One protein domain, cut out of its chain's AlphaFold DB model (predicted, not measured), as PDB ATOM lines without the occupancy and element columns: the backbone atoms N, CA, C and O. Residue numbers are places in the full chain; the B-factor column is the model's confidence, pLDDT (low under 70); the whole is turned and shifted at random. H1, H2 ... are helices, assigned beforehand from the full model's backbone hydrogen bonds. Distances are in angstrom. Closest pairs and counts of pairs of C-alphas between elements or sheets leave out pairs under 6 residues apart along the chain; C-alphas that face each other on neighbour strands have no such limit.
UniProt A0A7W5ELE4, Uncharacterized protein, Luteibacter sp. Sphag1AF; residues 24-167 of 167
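This is residues 24 to 167 of the 167 residues of an uncharacterized protein of Luteibacter sp. Sphag1AF (UniProt A0A7W5ELE4). One very long helix, H6, runs past a small cluster of crossed helices, and beyond that cluster residues 153 to 167, of which 153 to 166 belong to H6, stick out. H4 packs on H6 and crosses H3; H5 packs at the beginning of H6, H2 crosses it farther along, and H1 lies by the end of H3. The printed part has 144 residues with six named helices, H1 to H6 in order along the chain, which hold 99 of them, and no named strand; its class is all helix, and the whole is only just loose, close to compact, with a radius of gyration of the C-alphas of 17.6 A and spans of 65 by 35 by 22 A.

H1 is residues 26 to 37, from C-alpha (-7.441, -34.531, -62.180); H2 45 to 54; H3 61 to 74; H4 94 to 109, 22.4 A; H5 116 to 122; H6 127 to 166, 58.6 A, to C-alpha (41.004, -41.645, -66.810).

H1 and H6 are apart. H3 touches H4 at a steep tilt of 60 degrees, closest C-alphas Ile 68 and Ser 97, 4.7 A. H6 touches H4, closest C-alphas Ala 103 and Ala 138, 4.4 A. Every O i to N i+4 pair is within hydrogen-bond range except in H2, 5 of 6.

The printed part has no cut. Residues 75 to 93 form a long link. Residues 24 to 59 are under pLDDT 70.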
ATOM      1  N   LEU A  24      -8.547 -40.082 -57.636       58.25
ATOM      2  CA  LEU A  24      -8.590 -38.637 -57.455       58.25
ATOM      3  C   LEU A  24      -8.971 -38.007 -58.802       58.25
ATOM      4  O   LEU A  24      -8.348 -38.313 -59.807       58.25
ATOM      5  N   SER A  25      -9.937 -37.084 -58.830       61.53
ATOM      6  CA  SER A  25     -10.164 -36.278 -60.041       61.53
ATOM      7  C   SER A  25      -8.881 -35.525 -60.422       61.53
ATOM      8  O   SER A  25      -8.201 -35.053 -59.509       61.53
ATOM      9  N   ASP A  26      -8.625 -35.274 -61.704       66.25
ATOM     10  CA  ASP A  26      -7.441 -34.531 -62.180       66.25
ATOM     11  C   ASP A  26      -7.211 -33.204 -61.431       66.25
ATOM     12  O   ASP A  26      -6.108 -32.907 -60.979       66.25
ATOM     13  N   GLU A  27      -8.281 -32.455 -61.136       61.47
ATOM     14  CA  GLU A  27      -8.191 -31.219 -60.340       61.47
ATOM     15  C   GLU A  27      -7.621 -31.420 -58.922       61.47
ATOM     16  O   GLU A  27      -7.047 -30.496 -58.336       61.47
ATOM     17  N   CYS A  28      -7.835 -32.599 -58.329       57.97
ATOM     18  CA  CYS A  28      -7.249 -32.970 -57.043       57.97
ATOM     19  C   CYS A  28      -5.762 -33.253 -57.210       57.97
ATOM     20  O   CYS A  28      -4.979 -32.767 -56.399       57.97
ATOM     21  N   VAL A  29      -5.386 -34.005 -58.246       62.19
ATOM     22  CA  VAL A  29      -3.991 -34.339 -58.549       62.19
ATOM     23  C   VAL A  29      -3.185 -33.059 -58.779       62.19
ATOM     24  O   VAL A  29      -2.146 -32.857 -58.153       62.19
ATOM     25  N   ASP A  30      -3.720 -32.111 -59.547       64.44
ATOM     26  CA  ASP A  30      -3.097 -30.803 -59.766       64.44
ATOM     27  C   ASP A  30      -2.955 -29.982 -58.484       64.44
ATOM     28  O   ASP A  30      -1.918 -29.361 -58.230       64.44
ATOM     29  N   ALA A  31      -3.992 -29.966 -57.648       57.81
ATOM     30  CA  ALA A  31      -3.952 -29.293 -56.356       57.81
ATOM     31  C   ALA A  31      -2.878 -29.877 -55.434       57.81
ATOM     32  O   ALA A  31      -2.183 -29.127 -54.743       57.81
ATOM     33  N   ILE A  32      -2.739 -31.202 -55.442       60.06
ATOM     34  CA  ILE A  32      -1.727 -31.934 -54.685       60.06
ATOM     35  C   ILE A  32      -0.341 -31.615 -55.227       60.06
ATOM     36  O   ILE A  32       0.527 -31.259 -54.442       60.06
ATOM     37  N   ASN A  33      -0.142 -31.628 -56.545       63.91
ATOM     38  CA  ASN A  33       1.130 -31.276 -57.172       63.91
ATOM     39  C   ASN A  33       1.544 -29.826 -56.878       63.91
ATOM     40  O   ASN A  33       2.718 -29.547 -56.632       63.91
ATOM     41  N   ARG A  34       0.595 -28.882 -56.836       62.62
ATOM     42  CA  ARG A  34       0.866 -27.504 -56.389       62.62
ATOM     43  C   ARG A  34       1.257 -27.450 -54.914       62.62
ATOM     44  O   ARG A  34       2.197 -26.742 -54.570       62.62
ATOM     45  N   ALA A  35       0.575 -28.202 -54.052       54.91
ATOM     46  CA  ALA A  35       0.953 -28.320 -52.645       54.91
ATOM     47  C   ALA A  35       2.325 -28.985 -52.469       54.91
ATOM     48  O   ALA A  35       3.094 -28.548 -51.619       54.91
ATOM     49  N   ALA A  36       2.654 -29.954 -53.328       59.44
ATOM     50  CA  ALA A  36       3.943 -30.623 -53.376       59.44
ATOM     51  C   ALA A  36       5.086 -29.651 -53.691       59.44
ATOM     52  O   ALA A  36       6.112 -29.651 -53.019       59.44
ATOM     53  N   LYS A  37       4.868 -28.748 -54.654       56.59
ATOM     54  CA  LYS A  37       5.808 -27.675 -55.015       56.59
ATOM     55  C   LYS A  37       5.981 -26.605 -53.929       56.59
ATOM     56  O   LYS A  37       6.973 -25.888 -53.954       56.59
ATOM     57  N   MET A  38       5.028 -26.473 -52.999       45.31
ATOM     58  CA  MET A  38       5.130 -25.568 -51.843       45.31
ATOM     59  C   MET A  38       5.917 -26.175 -50.672       45.31
ATOM     60  O   MET A  38       6.129 -25.494 -49.668       45.31
ATOM     61  N   PHE A  39       6.330 -27.443 -50.756       53.25
ATOM     62  CA  PHE A  39       7.233 -28.013 -49.765       53.25
ATOM     63  C   PHE A  39       8.643 -27.455 -49.958       53.25
ATOM     64  O   PHE A  39       9.140 -27.353 -51.078       53.25
ATOM     65  N   ALA A  40       9.269 -27.064 -48.849       41.34
ATOM     66  CA  ALA A  40      10.609 -26.503 -48.861       41.34
ATOM     67  C   ALA A  40      11.622 -27.526 -49.425       41.34
ATOM     68  O   ALA A  40      11.552 -28.701 -49.054       41.34
ATOM     69  N   PRO A  41      12.618 -27.085 -50.217       46.78
ATOM     70  CA  PRO A  41      13.781 -27.882 -50.636       46.78
ATOM     71  C   PRO A  41      14.634 -28.440 -49.484       46.78
ATOM     72  O   PRO A  41      15.651 -29.076 -49.728       46.78
ATOM     73  N   GLU A  42      14.270 -28.153 -48.235       42.53
ATOM     74  CA  GLU A  42      15.073 -28.371 -47.031       42.53
ATOM     75  C   GLU A  42      14.876 -29.758 -46.395       42.53
ATOM     76  O   GLU A  42      15.633 -30.111 -45.499       42.53
ATOM     77  N   TYR A  43      13.900 -30.557 -46.849       55.19
ATOM     78  CA  TYR A  43      13.710 -31.949 -46.401       55.19
ATOM     79  C   TYR A  43      13.558 -32.887 -47.609       55.19
ATOM     80  O   TYR A  43      12.437 -33.230 -48.001       55.19
ATOM     81  N   PRO A  44      14.668 -33.247 -48.277       58.09
ATOM     82  CA  PRO A  44      14.594 -33.870 -49.593       58.09
ATOM     83  C   PRO A  44      14.479 -35.392 -49.489       58.09
ATOM     84  O   PRO A  44      14.804 -35.988 -48.460       58.09
ATOM     85  N   GLY A  45      14.090 -36.041 -50.591       54.31
ATOM     86  CA  GLY A  45      14.033 -37.507 -50.704       54.31
ATOM     87  C   GLY A  45      15.321 -38.223 -50.264       54.31
ATOM     88  O   GLY A  45      15.261 -39.372 -49.829       54.31
ATOM     89  N   TRP A  46      16.465 -37.526 -50.260       55.31
ATOM     90  CA  TRP A  46      17.739 -38.029 -49.747       55.31
ATOM     91  C   TRP A  46      17.784 -38.273 -48.241       55.31
ATOM     92  O   TRP A  46      18.413 -39.233 -47.788       55.31
ATOM     93  N   GLU A  47      17.113 -37.446 -47.440       62.75
ATOM     94  CA  GLU A  47      17.097 -37.596 -45.982       62.75
ATOM     95  C   GLU A  47      16.178 -38.750 -45.556       62.75
ATOM     96  O   GLU A  47      16.373 -39.346 -44.498       62.75
ATOM     97  N   LEU A  48      15.190 -39.084 -46.393       63.94
ATOM     98  CA  LEU A  48      14.354 -40.276 -46.249       63.94
ATOM     99  C   LEU A  48      15.124 -41.536 -46.679       63.94
ATOM    100  O   LEU A  48      15.178 -42.508 -45.928       63.94
ATOM    101  N   TYR A  49      15.781 -41.496 -47.842       57.19
ATOM    102  CA  TYR A  49      16.573 -42.614 -48.365       57.19
ATOM    103  C   TYR A  49      17.746 -42.988 -47.457       57.19
ATOM    104  O   TYR A  49      17.913 -44.152 -47.103       57.19
ATOM    105  N   SER A  50      18.538 -42.002 -47.028       59.34
ATOM    106  CA  SER A  50      19.694 -42.238 -46.156       59.34
ATOM    107  C   SER A  50      19.305 -42.890 -44.829       59.34
ATOM    108  O   SER A  50      20.035 -43.756 -44.361       59.34
ATOM    109  N   ARG A  51      18.152 -42.537 -44.250       63.66
ATOM    110  CA  ARG A  51      17.647 -43.143 -43.009       63.66
ATOM    111  C   ARG A  51      17.170 -44.577 -43.198       63.66
ATOM    112  O   ARG A  51      17.518 -45.428 -42.386       63.66
ATOM    113  N   ILE A  52      16.446 -44.858 -44.282       64.94
ATOM    114  CA  ILE A  52      16.022 -46.227 -44.618       64.94
ATOM    115  C   ILE A  52      17.248 -47.124 -44.825       64.94
ATOM    116  O   ILE A  52      17.327 -48.200 -44.241       64.94
ATOM    117  N   VAL A  53      18.246 -46.657 -45.583       61.12
ATOM    118  CA  VAL A  53      19.488 -47.411 -45.832       61.12
ATOM    119  C   VAL A  53      20.336 -47.576 -44.565       61.12
ATOM    120  O   VAL A  53      20.936 -48.630 -44.367       61.12
ATOM    121  N   ARG A  54      20.382 -46.567 -43.686       61.22
ATOM    122  CA  ARG A  54      21.083 -46.648 -42.389       61.22
ATOM    123  C   ARG A  54      20.368 -47.529 -41.363       61.22
ATOM    124  O   ARG A  54      20.970 -47.852 -40.343       61.22
ATOM    125  N   GLY A  55      19.121 -47.928 -41.620       56.81
ATOM    126  CA  GLY A  55      18.294 -48.654 -40.656       56.81
ATOM    127  C   GLY A  55      17.828 -47.783 -39.484       56.81
ATOM    128  O   GLY A  55      17.477 -48.314 -38.430       56.81
ATOM    129  N   ASP A  56      17.834 -46.455 -39.649       56.06
ATOM    130  CA  ASP A  56      17.347 -45.530 -38.631       56.06
ATOM    131  C   ASP A  56      15.826 -45.696 -38.470       56.06
ATOM    132  O   ASP A  56      15.054 -45.702 -39.429       56.06
ATOM    133  N   THR A  57      15.394 -45.879 -37.223       55.19
ATOM    134  CA  THR A  57      14.006 -46.222 -36.874       55.19
ATOM    135  C   THR A  57      13.012 -45.062 -37.068       55.19
ATOM    136  O   THR A  57      13.383 -43.890 -37.112       55.19
ATOM    137  N   ILE A  58      11.712 -45.392 -37.086       53.72
ATOM    138  CA  ILE A  58      10.537 -44.490 -37.211       53.72
ATOM    139  C   ILE A  58      10.519 -43.357 -36.149       53.72
ATOM    140  O   ILE A  58       9.756 -42.400 -36.253       53.72
ATOM    141  N   PHE A  59      11.372 -43.433 -35.122       59.41
ATOM    142  CA  PHE A  59      11.429 -42.493 -33.998       59.41
ATOM    143  C   PHE A  59      12.194 -41.187 -34.279       59.41
ATOM    144  O   PHE A  59      12.359 -40.372 -33.364       59.41
ATOM    145  N   ASP A  60      12.633 -40.934 -35.516       71.25
ATOM    146  CA  ASP A  60      13.185 -39.628 -35.885       71.25
ATOM    147  C   ASP A  60      12.089 -38.547 -35.840       71.25
ATOM    148  O   ASP A  60      11.223 -38.429 -36.714       71.25
ATOM    149  N   ARG A  61      12.151 -37.712 -34.796       75.12
ATOM    150  CA  ARG A  61      11.199 -36.617 -34.560       75.12
ATOM    151  C   ARG A  61      11.135 -35.621 -35.717       75.12
ATOM    152  O   ARG A  61      10.079 -35.024 -35.917       75.12
ATOM    153  N   ARG A  62      12.229 -35.413 -36.457       74.81
ATOM    154  CA  ARG A  62      12.248 -34.487 -37.597       74.81
ATOM    155  C   ARG A  62      11.532 -35.087 -38.798       74.81
ATOM    156  O   ARG A  62      10.712 -34.405 -39.406       74.81
ATOM    157  N   LEU A  63      11.757 -36.371 -39.071       75.31
ATOM    158  CA  LEU A  63      11.082 -37.083 -40.158       75.31
ATOM    159  C   LEU A  63       9.571 -37.193 -39.897       75.31
ATOM    160  O   LEU A  63       8.759 -36.916 -40.780       75.31
ATOM    161  N   ALA A  64       9.185 -37.485 -38.653       80.44
ATOM    162  CA  ALA A  64       7.787 -37.458 -38.234       80.44
ATOM    163  C   ALA A  64       7.173 -36.050 -38.363       80.44
ATOM    164  O   ALA A  64       6.058 -35.906 -38.865       80.44
ATOM    165  N   ALA A  65       7.885 -34.991 -37.958       81.00
ATOM    166  CA  ALA A  65       7.412 -33.613 -38.103       81.00
ATOM    167  C   ALA A  65       7.223 -33.208 -39.575       81.00
ATOM    168  O   ALA A  65       6.220 -32.570 -39.909       81.00
ATOM    169  N   TRP A  66       8.140 -33.619 -40.452       79.31
ATOM    170  CA  TRP A  66       8.023 -33.438 -41.896       79.31
ATOM    171  C   TRP A  66       6.796 -34.163 -42.461       79.31
ATOM    172  O   TRP A  66       5.963 -33.533 -43.113       79.31
ATOM    173  N   ALA A  67       6.612 -35.443 -42.129       82.62
ATOM    174  CA  ALA A  67       5.467 -36.234 -42.576       82.62
ATOM    175  C   ALA A  67       4.123 -35.641 -42.106       82.62
ATOM    176  O   ALA A  67       3.157 -35.546 -42.869       82.62
ATOM    177  N   ILE A  68       4.067 -35.142 -40.866       85.69
ATOM    178  CA  ILE A  68       2.923 -34.382 -40.340       85.69
ATOM    179  C   ILE A  68       2.705 -33.091 -41.145       85.69
ATOM    180  O   ILE A  68       1.563 -32.730 -41.449       85.69
ATOM    181  N   GLY A  69       3.780 -32.376 -41.482       79.00
ATOM    182  CA  GLY A  69       3.751 -31.183 -42.327       79.00
ATOM    183  C   GLY A  69       3.151 -31.464 -43.705       79.00
ATOM    184  O   GLY A  69       2.236 -30.748 -44.124       79.00
ATOM    185  N   MET A  70       3.585 -32.552 -44.349       79.50
ATOM    186  CA  MET A  70       3.042 -33.025 -45.625       79.50
ATOM    187  C   MET A  70       1.549 -33.306 -45.530       79.50
ATOM    188  O   MET A  70       0.768 -32.753 -46.306       79.50
ATOM    189  N   ALA A  71       1.124 -34.078 -44.530       83.75
ATOM    190  CA  ALA A  71      -0.285 -34.399 -44.333       83.75
ATOM    191  C   ALA A  71      -1.147 -33.139 -44.141       83.75
ATOM    192  O   ALA A  71      -2.233 -33.007 -44.711       83.75
ATOM    193  N   ARG A  72      -0.647 -32.163 -43.374       82.19
ATOM    194  CA  ARG A  72      -1.333 -30.883 -43.139       82.19
ATOM    195  C   ARG A  72      -1.403 -30.007 -44.383       82.19
ATOM    196  O   ARG A  72      -2.370 -29.264 -44.540       82.19
ATOM    197  N   ALA A  73      -0.384 -30.014 -45.232       78.19
ATOM    198  CA  ALA A  73      -0.428 -29.301 -46.505       78.19
ATOM    199  C   ALA A  73      -1.377 -29.991 -47.491       78.19
ATOM    200  O   ALA A  73      -2.194 -29.312 -48.107       78.19
ATOM    201  N   TYR A  74      -1.364 -31.325 -47.541       78.69
ATOM    202  CA  TYR A  74      -2.250 -32.129 -48.381       78.69
ATOM    203  C   TYR A  74      -3.731 -31.814 -48.127       78.69
ATOM    204  O   TYR A  74      -4.475 -31.488 -49.047       78.69
ATOM    205  N   VAL A  75      -4.168 -31.787 -46.862       78.44
ATOM    206  CA  VAL A  75      -5.564 -31.428 -46.526       78.44
ATOM    207  C   VAL A  75      -5.892 -29.942 -46.739       78.44
ATOM    208  O   VAL A  75      -7.061 -29.553 -46.786       78.44
ATOM    209  N   ARG A  76      -4.872 -29.083 -46.848       76.94
ATOM    210  CA  ARG A  76      -5.035 -27.659 -47.171       76.94
ATOM    211  C   ARG A  76      -5.030 -27.394 -48.673       76.94
ATOM    212  O   ARG A  76      -5.521 -26.338 -49.066       76.94
ATOM    213  N   ALA A  77      -4.573 -28.342 -49.492       77.38
ATOM    214  CA  ALA A  77      -4.578 -28.229 -50.942       77.38
ATOM    215  C   ALA A  77      -5.983 -27.898 -51.468       77.38
ATOM    216  O   ALA A  77      -7.005 -28.389 -50.962       77.38
ATOM    217  N   ARG A  78      -6.021 -27.017 -52.470       77.12
ATOM    218  CA  ARG A  78      -7.246 -26.518 -53.095       77.12
ATOM    219  C   ARG A  78      -7.257 -26.842 -54.584       77.12
ATOM    220  O   ARG A  78      -6.276 -26.586 -55.289       77.12
ATOM    221  N   LYS A  79      -8.385 -27.391 -55.036       77.88
ATOM    222  CA  LYS A  79      -8.730 -27.579 -56.449       77.88
ATOM    223  C   LYS A  79      -8.815 -26.228 -57.168       77.88
ATOM    224  O   LYS A  79      -8.860 -25.185 -56.515       77.88
ATOM    225  N   GLY A  80      -8.869 -26.244 -58.502       73.06
ATOM    226  CA  GLY A  80      -9.001 -25.019 -59.313       73.06
ATOM    227  C   GLY A  80     -10.235 -24.180 -58.951       73.06
ATOM    228  O   GLY A  80     -10.163 -22.960 -58.902       73.06
ATOM    229  N   ASN A  81     -11.330 -24.839 -58.573       76.19
ATOM    230  CA  ASN A  81     -12.576 -24.223 -58.097       76.19
ATOM    231  C   ASN A  81     -12.554 -23.768 -56.618       76.19
ATOM    232  O   ASN A  81     -13.600 -23.452 -56.056       76.19
ATOM    233  N   GLY A  82     -11.398 -23.770 -55.946       73.50
ATOM    234  CA  GLY A  82     -11.261 -23.319 -54.555       73.50
ATOM    235  C   GLY A  82     -11.731 -24.319 -53.488       73.50
ATOM    236  O   GLY A  82     -11.521 -24.080 -52.294       73.50
ATOM    237  N   HIS A  83     -12.299 -25.467 -53.872       73.25
ATOM    238  CA  HIS A  83     -12.674 -26.516 -52.922       73.25
ATOM    239  C   HIS A  83     -11.450 -27.251 -52.360       73.25
ATOM    240  O   HIS A  83     -10.445 -27.470 -53.038       73.25
ATOM    241  N   ALA A  84     -11.542 -27.673 -51.097       69.88
ATOM    242  CA  ALA A  84     -10.530 -28.517 -50.468       69.88
ATOM    243  C   ALA A  84     -10.465 -29.896 -51.137       69.88
ATOM    244  O   ALA A  84     -11.505 -30.519 -51.346       69.88
ATOM    245  N   VAL A  85      -9.250 -30.399 -51.386       68.75
ATOM    246  CA  VAL A  85      -9.039 -31.789 -51.841       68.75
ATOM    247  C   VAL A  85      -9.597 -32.770 -50.812       68.75
ATOM    248  O   VAL A  85     -10.317 -33.707 -51.149       68.75
ATOM    249  N   VAL A  86      -9.355 -32.491 -49.528       70.56
ATOM    250  CA  VAL A  86     -10.036 -33.154 -48.419       70.56
ATOM    251  C   VAL A  86     -10.479 -32.106 -47.412       70.56
ATOM    252  O   VAL A  86      -9.657 -31.356 -46.907       70.56
ATOM    253  N   ALA A  87     -11.770 -32.055 -47.079       64.62
ATOM    254  CA  ALA A  87     -12.273 -31.141 -46.054       64.62
ATOM    255  C   ALA A  87     -11.983 -31.700 -44.646       64.62
ATOM    256  O   ALA A  87     -12.643 -32.672 -44.253       64.62
ATOM    257  N   PRO A  88     -11.050 -31.149 -43.848       60.81
ATOM    258  CA  PRO A  88     -10.916 -31.556 -42.455       60.81
ATOM    259  C   PRO A  88     -12.149 -31.063 -41.685       60.81
ATOM    260  O   PRO A  88     -12.331 -29.867 -41.480       60.81
ATOM    261  N   ARG A  89     -13.045 -31.975 -41.294       58.50
ATOM    262  CA  ARG A  89     -14.135 -31.669 -40.356       58.50
ATOM    263  C   ARG A  89     -13.678 -32.093 -38.961       58.50
ATOM    264  O   ARG A  89     -13.256 -33.232 -38.794       58.50
ATOM    265  N   GLY A  90     -13.745 -31.176 -37.996       55.31
ATOM    266  CA  GLY A  90     -13.355 -31.397 -36.599       55.31
ATOM    267  C   GLY A  90     -12.328 -30.376 -36.091       55.31
ATOM    268  O   GLY A  90     -11.400 -30.008 -36.801       55.31
ATOM    269  N   ARG A  91     -12.487 -29.915 -34.842       50.09
ATOM    270  CA  ARG A  91     -11.640 -28.877 -34.210       50.09
ATOM    271  C   ARG A  91     -10.199 -29.321 -33.908       50.09
ATOM    272  O   ARG A  91      -9.379 -28.482 -33.556       50.09
ATOM    273  N   ARG A  92      -9.877 -30.616 -34.015       56.31
ATOM    274  CA  ARG A  92      -8.536 -31.160 -33.739       56.31
ATOM    275  C   ARG A  92      -8.085 -32.051 -34.897       56.31
ATOM    276  O   ARG A  92      -8.502 -33.199 -35.006       56.31
ATOM    277  N   ASN A  93      -7.199 -31.525 -35.744       66.50
ATOM    278  CA  ASN A  93      -6.581 -32.214 -36.893       66.50
ATOM    279  C   ASN A  93      -5.518 -33.254 -36.470       66.50
ATOM    280  O   ASN A  93      -4.527 -33.473 -37.171       66.50
ATOM    281  N   ASN A  94      -5.705 -33.889 -35.312       80.62
ATOM    282  CA  ASN A  94      -4.777 -34.886 -34.780       80.62
ATOM    283  C   ASN A  94      -4.723 -36.105 -35.704       80.62
ATOM    284  O   ASN A  94      -3.649 -36.641 -35.953       80.62
ATOM    285  N   TRP A  95      -5.859 -36.459 -36.306       86.94
ATOM    286  CA  TRP A  95      -5.948 -37.571 -37.241       86.94
ATOM    287  C   TRP A  95      -5.153 -37.351 -38.533       86.94
ATOM    288  O   TRP A  95      -4.593 -38.297 -39.068       86.94
ATOM    289  N   VAL A  96      -5.052 -36.107 -39.014       88.31
ATOM    290  CA  VAL A  96      -4.230 -35.768 -40.190       88.31
ATOM    291  C   VAL A  96      -2.755 -35.972 -39.870       88.31
ATOM    292  O   VAL A  96      -2.002 -36.481 -40.688       88.31
ATOM    293  N   SER A  97      -2.350 -35.593 -38.656       89.06
ATOM    294  CA  SER A  97      -0.972 -35.777 -38.200       89.06
ATOM    295  C   SER A  97      -0.642 -37.273 -38.090       89.06
ATOM    296  O   SER A  97       0.393 -37.692 -38.589       89.06
ATOM    297  N   GLN A  98      -1.559 -38.081 -37.541       91.12
ATOM    298  CA  GLN A  98      -1.401 -39.538 -37.488       91.12
ATOM    299  C   GLN A  98      -1.335 -40.170 -38.884       91.12
ATOM    300  O   GLN A  98      -0.473 -41.001 -39.120       91.12
ATOM    301  N   ALA A  99      -2.165 -39.726 -39.836       90.12
ATOM    302  CA  ALA A  99      -2.119 -40.237 -41.206       90.12
ATOM    303  C   ALA A  99      -0.752 -40.011 -41.877       90.12
ATOM    304  O   ALA A  99      -0.306 -40.859 -42.643       90.12
ATOM    305  N   GLY A 100      -0.079 -38.893 -41.575       89.50
ATOM    306  CA  GLY A 100       1.295 -38.647 -42.022       89.50
ATOM    307  C   GLY A 100       2.314 -39.585 -41.371       89.50
ATOM    308  O   GLY A 100       3.202 -40.082 -42.055       89.50
ATOM    309  N   ILE A 101       2.170 -39.866 -40.075       89.75
ATOM    310  CA  ILE A 101       3.043 -40.806 -39.354       89.75
ATOM    311  C   ILE A 101       2.861 -42.234 -39.888       89.75
ATOM    312  O   ILE A 101       3.849 -42.882 -40.204       89.75
ATOM    313  N   ASP A 102       1.619 -42.697 -40.049       90.69
ATOM    314  CA  ASP A 102       1.313 -44.030 -40.587       90.69
ATOM    315  C   ASP A 102       1.833 -44.189 -42.027       90.69
ATOM    316  O   ASP A 102       2.299 -45.258 -42.414       90.69
ATOM    317  N   ALA A 103       1.764 -43.123 -42.835       88.06
ATOM    318  CA  ALA A 103       2.320 -43.110 -44.185       88.06
ATOM    319  C   ALA A 103       3.846 -43.270 -44.173       88.06
ATOM    320  O   ALA A 103       4.398 -44.052 -44.945       88.06
ATOM    321  N   LEU A 104       4.524 -42.561 -43.269       86.06
ATOM    322  CA  LEU A 104       5.966 -42.672 -43.086       86.06
ATOM    323  C   LEU A 104       6.371 -44.067 -42.589       86.06
ATOM    324  O   LEU A 104       7.324 -44.649 -43.105       86.06
ATOM    325  N   GLU A 105       5.637 -44.619 -41.622       86.56
ATOM    326  CA  GLU A 105       5.839 -45.982 -41.123       86.56
ATOM    327  C   GLU A 105       5.734 -47.007 -42.255       86.56
ATOM    328  O   GLU A 105       6.605 -47.871 -42.376       86.56
ATOM    329  N   PHE A 106       4.722 -46.882 -43.117       86.62
ATOM    330  CA  PHE A 106       4.569 -47.753 -44.278       86.62
ATOM    331  C   PHE A 106       5.770 -47.668 -45.223       86.62
ATOM    332  O   PHE A 106       6.270 -48.693 -45.666       86.62
ATOM    333  N   VAL A 107       6.269 -46.465 -45.508       80.94
ATOM    334  CA  VAL A 107       7.410 -46.281 -46.420       80.94
ATOM    335  C   VAL A 107       8.703 -46.860 -45.844       80.94
ATOM    336  O   VAL A 107       9.506 -47.412 -46.591       80.94
ATOM    337  N   ILE A 108       8.902 -46.769 -44.527       78.00
ATOM    338  CA  ILE A 108      10.092 -47.306 -43.853       78.00
ATOM    339  C   ILE A 108      10.012 -48.831 -43.702       78.00
ATOM    340  O   ILE A 108      11.009 -49.523 -43.889       78.00
ATOM    341  N   THR A 109       8.847 -49.364 -43.323       79.94
ATOM    342  CA  THR A 109       8.705 -50.770 -42.893       79.94
ATOM    343  C   THR A 109       8.016 -51.678 -43.908       79.94
ATOM    344  O   THR A 109       7.980 -52.892 -43.714       79.94
ATOM    345  N   GLY A 110       7.430 -51.111 -44.961       80.56
ATOM    346  CA  GLY A 110       6.620 -51.821 -45.951       80.56
ATOM    347  C   GLY A 110       5.218 -52.210 -45.468       80.56
ATOM    348  O   GLY A 110       4.486 -52.861 -46.211       80.56
ATOM    349  N   ARG A 111       4.817 -51.846 -44.242       83.44
ATOM    350  CA  ARG A 111       3.506 -52.194 -43.673       83.44
ATOM    351  C   ARG A 111       2.952 -51.091 -42.777       83.44
ATOM    352  O   ARG A 111       3.697 -50.323 -42.186       83.44
ATOM    353  N   TYR A 112       1.629 -51.032 -42.655       85.81
ATOM    354  CA  TYR A 112       0.981 -50.192 -41.646       85.81
ATOM    355  C   TYR A 112       0.983 -50.914 -40.297       85.81
ATOM    356  O   TYR A 112       0.706 -52.116 -40.272       85.81
ATOM    357  N   GLY A 113       1.228 -50.200 -39.193       83.44
ATOM    358  CA  GLY A 113       1.108 -50.779 -37.852       83.44
ATOM    359  C   GLY A 113      -0.315 -51.260 -37.543       83.44
ATOM    360  O   GLY A 113      -0.503 -52.385 -37.090       83.44
ATOM    361  N   ASP A 114      -1.318 -50.436 -37.875       88.56
ATOM    362  CA  ASP A 114      -2.745 -50.716 -37.667       88.56
ATOM    363  C   ASP A 114      -3.552 -50.631 -38.994       88.56
ATOM    364  O   ASP A 114      -3.292 -49.771 -39.861       88.56
ATOM    365  N   PRO A 115      -4.613 -51.449 -39.169       88.44
ATOM    366  CA  PRO A 115      -5.590 -51.266 -40.241       88.44
ATOM    367  C   PRO A 115      -6.254 -49.882 -40.194       88.44
ATOM    368  O   PRO A 115      -6.486 -49.318 -39.125       88.44
ATOM    369  N   ALA A 116      -6.630 -49.339 -41.359       85.38
ATOM    370  CA  ALA A 116      -7.221 -47.998 -41.446       85.38
ATOM    371  C   ALA A 116      -8.493 -47.856 -40.607       85.38
ATOM    372  O   ALA A 116      -8.715 -46.800 -40.027       85.38
ATOM    373  N   SER A 117      -9.320 -48.903 -40.561       85.19
ATOM    374  CA  SER A 117     -10.556 -48.948 -39.780       85.19
ATOM    375  C   SER A 117     -10.295 -48.729 -38.293       85.19
ATOM    376  O   SER A 117     -10.925 -47.862 -37.698       85.19
ATOM    377  N   VAL A 118      -9.310 -49.436 -37.734       91.00
ATOM    378  CA  VAL A 118      -8.937 -49.378 -36.315       91.00
ATOM    379  C   VAL A 118      -8.423 -47.986 -35.945       91.00
ATOM    380  O   VAL A 118      -8.913 -47.354 -35.005       91.00
ATOM    381  N   THR A 119      -7.473 -47.453 -36.717       89.06
ATOM    382  CA  THR A 119      -6.907 -46.126 -36.438       89.06
ATOM    383  C   THR A 119      -7.940 -45.019 -36.639       89.06
ATOM    384  O   THR A 119      -8.010 -44.083 -35.842       89.06
ATOM    385  N   ALA A 120      -8.784 -45.124 -37.667       86.69
ATOM    386  CA  ALA A 120      -9.824 -44.142 -37.939       86.69
ATOM    387  C   ALA A 120     -10.931 -44.147 -36.877       86.69
ATOM    388  O   ALA A 120     -11.378 -43.070 -36.480       86.69
ATOM    389  N   GLU A 121     -11.321 -45.317 -36.364       88.62
ATOM    390  CA  GLU A 121     -12.250 -45.447 -35.238       88.62
ATOM    391  C   GLU A 121     -11.694 -44.763 -33.981       88.62
ATOM    392  O   GLU A 121     -12.342 -43.873 -33.422       88.62
ATOM    393  N   ARG A 122     -10.442 -45.074 -33.608       89.62
ATOM    394  CA  ARG A 122      -9.727 -44.439 -32.482       89.62
ATOM    395  C   ARG A 122      -9.697 -42.913 -32.602       89.62
ATOM    396  O   ARG A 122      -9.821 -42.194 -31.611       89.62
ATOM    397  N   LEU A 123      -9.550 -42.412 -33.826       88.12
ATOM    398  CA  LEU A 123      -9.473 -40.985 -34.140       88.12
ATOM    399  C   LEU A 123     -10.834 -40.338 -34.441       88.12
ATOM    400  O   LEU A 123     -10.885 -39.124 -34.652       88.12
ATOM    401  N   ARG A 124     -11.926 -41.116 -34.432       86.56
ATOM    402  CA  ARG A 124     -13.298 -40.694 -34.760       86.56
ATOM    403  C   ARG A 124     -13.418 -40.043 -36.144       86.56
ATOM    404  O   ARG A 124     -14.022 -38.979 -36.300       86.56
ATOM    405  N   VAL A 125     -12.838 -40.680 -37.159       84.00
ATOM    406  CA  VAL A 125     -12.895 -40.262 -38.567       84.00
ATOM    407  C   VAL A 125     -13.411 -41.412 -39.425       84.00
ATOM    408  O   VAL A 125     -13.210 -42.578 -39.112       84.00
ATOM    409  N   TRP A 126     -14.069 -41.091 -40.536       83.88
ATOM    410  CA  TRP A 126     -14.459 -42.086 -41.533       83.88
ATOM    411  C   TRP A 126     -13.240 -42.855 -42.057       83.88
ATOM    412  O   TRP A 126     -12.303 -42.245 -42.579       83.88
ATOM    413  N   HIS A 127     -13.272 -44.186 -41.957       83.00
ATOM    414  CA  HIS A 127     -12.134 -45.037 -42.315       83.00
ATOM    415  C   HIS A 127     -11.690 -44.862 -43.770       83.00
ATOM    416  O   HIS A 127     -10.495 -44.751 -44.024       83.00
ATOM    417  N   THR A 128     -12.626 -44.732 -44.714       83.56
ATOM    418  CA  THR A 128     -12.325 -44.511 -46.140       83.56
ATOM    419  C   THR A 128     -11.537 -43.224 -46.364       83.56
ATOM    420  O   THR A 128     -10.593 -43.178 -47.148       83.56
ATOM    421  N   LYS A 129     -11.876 -42.167 -45.622       80.75
ATOM    422  CA  LYS A 129     -11.193 -40.874 -45.678       80.75
ATOM    423  C   LYS A 129      -9.787 -40.945 -45.093       80.75
ATOM    424  O   LYS A 129      -8.866 -40.347 -45.645       80.75
ATOM    425  N   TYR A 130      -9.641 -41.654 -43.976       86.31
ATOM    426  CA  TYR A 130      -8.351 -41.874 -43.330       86.31
ATOM    427  C   TYR A 130      -7.417 -42.698 -44.223       86.31
ATOM    428  O   TYR A 130      -6.294 -42.281 -44.497       86.31
ATOM    429  N   GLN A 131      -7.929 -43.818 -44.740       86.56
ATOM    430  CA  GLN A 131      -7.244 -44.716 -45.665       86.56
ATOM    431  C   GLN A 131      -6.749 -43.979 -46.910       86.56
ATOM    432  O   GLN A 131      -5.581 -44.116 -47.263       86.56
ATOM    433  N   ARG A 132      -7.605 -43.147 -47.517       82.31
ATOM    434  CA  ARG A 132      -7.244 -42.341 -48.687       82.31
ATOM    435  C   ARG A 132      -6.061 -41.421 -48.402       82.31
ATOM    436  O   ARG A 132      -5.096 -41.425 -49.145       82.31
ATOM    437  N   ILE A 133      -6.100 -40.644 -47.316       82.81
ATOM    438  CA  ILE A 133      -5.012 -39.693 -47.026       82.81
ATOM    439  C   ILE A 133      -3.703 -40.407 -46.702       82.81
ATOM    440  O   ILE A 133      -2.669 -40.025 -47.242       82.81
ATOM    441  N   ARG A 134      -3.727 -41.422 -45.829       87.31
ATOM    442  CA  ARG A 134      -2.490 -42.125 -45.458       87.31
ATOM    443  C   ARG A 134      -1.863 -42.843 -46.661       87.31
ATOM    444  O   ARG A 134      -0.648 -42.822 -46.796       87.31
ATOM    445  N   GLY A 135      -2.685 -43.412 -47.552       84.12
ATOM    446  CA  GLY A 135      -2.225 -44.094 -48.764       84.12
ATOM    447  C   GLY A 135      -1.560 -43.146 -49.762       84.12
ATOM    448  O   GLY A 135      -0.441 -43.397 -50.191       84.12
ATOM    449  N   GLU A 136      -2.199 -42.016 -50.063       78.81
ATOM    450  CA  GLU A 136      -1.667 -41.012 -51.003       78.81
ATOM    451  C   GLU A 136      -0.353 -40.388 -50.518       78.81
ATOM    452  O   GLU A 136       0.591 -40.180 -51.286       78.81
ATOM    453  N   LEU A 137      -0.259 -40.118 -49.213       81.56
ATOM    454  CA  LEU A 137       0.978 -39.636 -48.605       81.56
ATOM    455  C   LEU A 137       2.086 -40.685 -48.709       81.56
ATOM    456  O   LEU A 137       3.198 -40.338 -49.102       81.56
ATOM    457  N   ALA A 138       1.780 -41.952 -48.416       84.62
ATOM    458  CA  ALA A 138       2.739 -43.044 -48.524       84.62
ATOM    459  C   ALA A 138       3.231 -43.214 -49.969       84.62
ATOM    460  O   ALA A 138       4.433 -43.317 -50.199       84.62
ATOM    461  N   ALA A 139       2.325 -43.158 -50.949       76.69
ATOM    462  CA  ALA A 139       2.666 -43.211 -52.367       76.69
ATOM    463  C   ALA A 139       3.586 -42.051 -52.778       76.69
ATOM    464  O   ALA A 139       4.631 -42.273 -53.389       76.69
ATOM    465  N   THR A 140       3.250 -40.820 -52.381       73.38
ATOM    466  CA  THR A 140       4.060 -39.627 -52.680       73.38
ATOM    467  C   THR A 140       5.467 -39.739 -52.083       73.38
ATOM    468  O   THR A 140       6.463 -39.470 -52.756       73.38
ATOM    469  N   MET A 141       5.566 -40.175 -50.826       78.50
ATOM    470  CA  MET A 141       6.845 -40.398 -50.146       78.50
ATOM    471  C   MET A 141       7.658 -41.518 -50.814       78.50
ATOM    472  O   MET A 141       8.865 -41.367 -51.002       78.50
ATOM    473  N   ALA A 142       7.009 -42.610 -51.231       77.69
ATOM    474  CA  ALA A 142       7.654 -43.723 -51.926       77.69
ATOM    475  C   ALA A 142       8.196 -43.322 -53.308       77.69
ATOM    476  O   ALA A 142       9.280 -43.763 -53.690       77.69
ATOM    477  N   VAL A 143       7.491 -42.463 -54.052       71.00
ATOM    478  CA  VAL A 143       8.001 -41.891 -55.311       71.00
ATOM    479  C   VAL A 143       9.249 -41.048 -55.051       71.00
ATOM    480  O   VAL A 143      10.258 -41.226 -55.731       71.00
ATOM    481  N   GLY A 144       9.220 -40.178 -54.036       67.06
ATOM    482  CA  GLY A 144      10.386 -39.374 -53.651       67.06
ATOM    483  C   GLY A 144      11.605 -40.228 -53.287       67.06
ATOM    484  O   GLY A 144      12.720 -39.918 -53.700       67.06
ATOM    485  N   LEU A 145      11.379 -41.338 -52.576       71.94
ATOM    486  CA  LEU A 145      12.411 -42.313 -52.230       71.94
ATOM    487  C   LEU A 145      13.037 -42.961 -53.477       71.94
ATOM    488  O   LEU A 145      14.258 -42.970 -53.619       71.94
ATOM    489  N   LYS A 146      12.199 -43.474 -54.388       70.75
ATOM    490  CA  LYS A 146      12.641 -44.139 -55.625       70.75
ATOM    491  C   LYS A 146      13.390 -43.191 -56.560       70.75
ATOM    492  O   LYS A 146      14.409 -43.575 -57.123       70.75
ATOM    493  N   ASN A 147      12.915 -41.954 -56.699       65.81
ATOM    494  CA  ASN A 147      13.570 -40.952 -57.542       65.81
ATOM    495  C   ASN A 147      14.985 -40.647 -57.045       65.81
ATOM    496  O   ASN A 147      15.916 -40.604 -57.843       65.81
ATOM    497  N   TYR A 148      15.156 -40.488 -55.731       66.19
ATOM    498  CA  TYR A 148      16.479 -40.234 -55.175       66.19
ATOM    499  C   TYR A 148      17.403 -41.457 -55.263       66.19
ATOM    500  O   TYR A 148      18.590 -41.313 -55.546       66.19
ATOM    501  N   GLN A 149      16.869 -42.669 -55.077       65.44
ATOM    502  CA  GLN A 149      17.631 -43.891 -55.327       65.44
ATOM    503  C   GLN A 149      18.176 -43.926 -56.763       65.44
ATOM    504  O   GLN A 149      19.368 -44.151 -56.961       65.44
ATOM    505  N   ALA A 150      17.319 -43.664 -57.752       66.50
ATOM    506  CA  ALA A 150      17.712 -43.644 -59.156       66.50
ATOM    507  C   ALA A 150      18.761 -42.556 -59.450       66.50
ATOM    508  O   ALA A 150      19.690 -42.782 -60.224       66.50
ATOM    509  N   GLU A 151      18.651 -41.390 -58.807       65.81
ATOM    510  CA  GLU A 151      19.646 -40.320 -58.916       65.81
ATOM    511  C   GLU A 151      21.018 -40.756 -58.377       65.81
ATOM    512  O   GLU A 151      22.034 -40.542 -59.040       65.81
ATOM    513  N   LEU A 152      21.062 -41.429 -57.223       64.69
ATOM    514  CA  LEU A 152      22.304 -41.973 -56.666       64.69
ATOM    515  C   LEU A 152      22.925 -43.051 -57.557       64.69
ATOM    516  O   LEU A 152      24.137 -43.044 -57.777       64.69
ATOM    517  N   GLU A 153      22.112 -43.967 -58.084       69.94
ATOM    518  CA  GLU A 153      22.569 -45.003 -59.016       69.94
ATOM    519  C   GLU A 153      23.153 -44.377 -60.293       69.94
ATOM    520  O   GLU A 153      24.211 -44.804 -60.768       69.94
ATOM    521  N   HIS A 154      22.521 -43.318 -60.806       64.69
ATOM    522  CA  HIS A 154      23.022 -42.557 -61.948       64.69
ATOM    523  C   HIS A 154      24.361 -41.866 -61.649       64.69
ATOM    524  O   HIS A 154      25.305 -42.000 -62.431       64.69
ATOM    525  N   GLN A 155      24.474 -41.168 -60.513       61.53
ATOM    526  CA  GLN A 155      25.717 -40.509 -60.094       61.53
ATOM    527  C   GLN A 155      26.857 -41.519 -59.919       61.53
ATOM    528  O   GLN A 155      27.969 -41.294 -60.398       61.53
ATOM    529  N   TYR A 156      26.580 -42.663 -59.294       64.50
ATOM    530  CA  TYR A 156      27.552 -43.741 -59.132       64.50
ATOM    531  C   TYR A 156      28.038 -44.290 -60.482       64.50
ATOM    532  O   TYR A 156      29.244 -44.435 -60.700       64.50
ATOM    533  N   ALA A 157      27.116 -44.545 -61.417       67.31
ATOM    534  CA  ALA A 157      27.458 -45.005 -62.759       67.31
ATOM    535  C   ALA A 157      28.305 -43.977 -63.531       67.31
ATOM    536  O   ALA A 157      29.257 -44.364 -64.213       67.31
ATOM    537  N   ALA A 158      27.998 -42.682 -63.398       65.56
ATOM    538  CA  ALA A 158      28.768 -41.601 -64.009       65.56
ATOM    539  C   ALA A 158      30.206 -41.547 -63.465       65.56
ATOM    540  O   ALA A 158      31.151 -41.560 -64.250       65.56
ATOM    541  N   VAL A 159      30.383 -41.603 -62.139       68.00
ATOM    542  CA  VAL A 159      31.712 -41.608 -61.499       68.00
ATOM    543  C   VAL A 159      32.541 -42.820 -61.929       68.00
ATOM    544  O   VAL A 159      33.717 -42.670 -62.250       68.00
ATOM    545  N   ILE A 160      31.951 -44.020 -61.986       65.38
ATOM    546  CA  ILE A 160      32.659 -45.219 -62.466       65.38
ATOM    547  C   ILE A 160      33.073 -45.077 -63.926       65.38
ATOM    548  O   ILE A 160      34.179 -45.477 -64.290       65.38
ATOM    549  N   ARG A 161      32.185 -44.555 -64.777       58.69
ATOM    550  CA  ARG A 161      32.488 -44.346 -66.193       58.69
ATOM    551  C   ARG A 161      33.657 -43.382 -66.349       58.69
ATOM    552  O   ARG A 161      34.594 -43.697 -67.069       58.69
ATOM    553  N   ASP A 162      33.623 -42.257 -65.648       59.44
ATOM    554  CA  ASP A 162      34.658 -41.234 -65.748       59.44
ATOM    555  C   ASP A 162      35.988 -41.732 -65.151       59.44
ATOM    556  O   ASP A 162      37.037 -41.548 -65.758       59.44
ATOM    557  N   ALA A 163      35.961 -42.493 -64.049       51.50
ATOM    558  CA  ALA A 163      37.152 -43.151 -63.500       51.50
ATOM    559  C   ALA A 163      37.768 -44.189 -64.459       51.50
ATOM    560  O   ALA A 163      38.985 -44.338 -64.500       51.50
ATOM    561  N   ARG A 164      36.946 -44.889 -65.257       52.12
ATOM    562  CA  ARG A 164      37.407 -45.814 -66.311       52.12
ATOM    563  C   ARG A 164      37.936 -45.112 -67.562       52.12
ATOM    564  O   ARG A 164      38.634 -45.752 -68.330       52.12
ATOM    565  N   LEU A 165      37.569 -43.854 -67.795       52.44
ATOM    566  CA  LEU A 165      38.077 -43.052 -68.916       52.44
ATOM    567  C   LEU A 165      39.418 -42.374 -68.591       52.44
ATOM    568  O   LEU A 165      40.120 -41.953 -69.505       52.44
ATOM    569  N   VAL A 166      39.751 -42.244 -67.304       53.34
ATOM    570  CA  VAL A 166      41.004 -41.645 -66.810       53.34
ATOM    571  C   VAL A 166      42.098 -42.701 -66.561       53.34
ATOM    572  O   VAL A 166      43.269 -42.338 -66.458       53.34
ATOM    573  N   ALA A 167      41.732 -43.985 -66.472       50.03
ATOM    574  CA  ALA A 167      42.637 -45.127 -66.293       50.03
ATOM    575  C   ALA A 167      43.040 -45.760 -67.632       50.03
ATOM    576  O   ALA A 167      44.209 -46.195 -67.733       50.03
TER     577      ALA A 167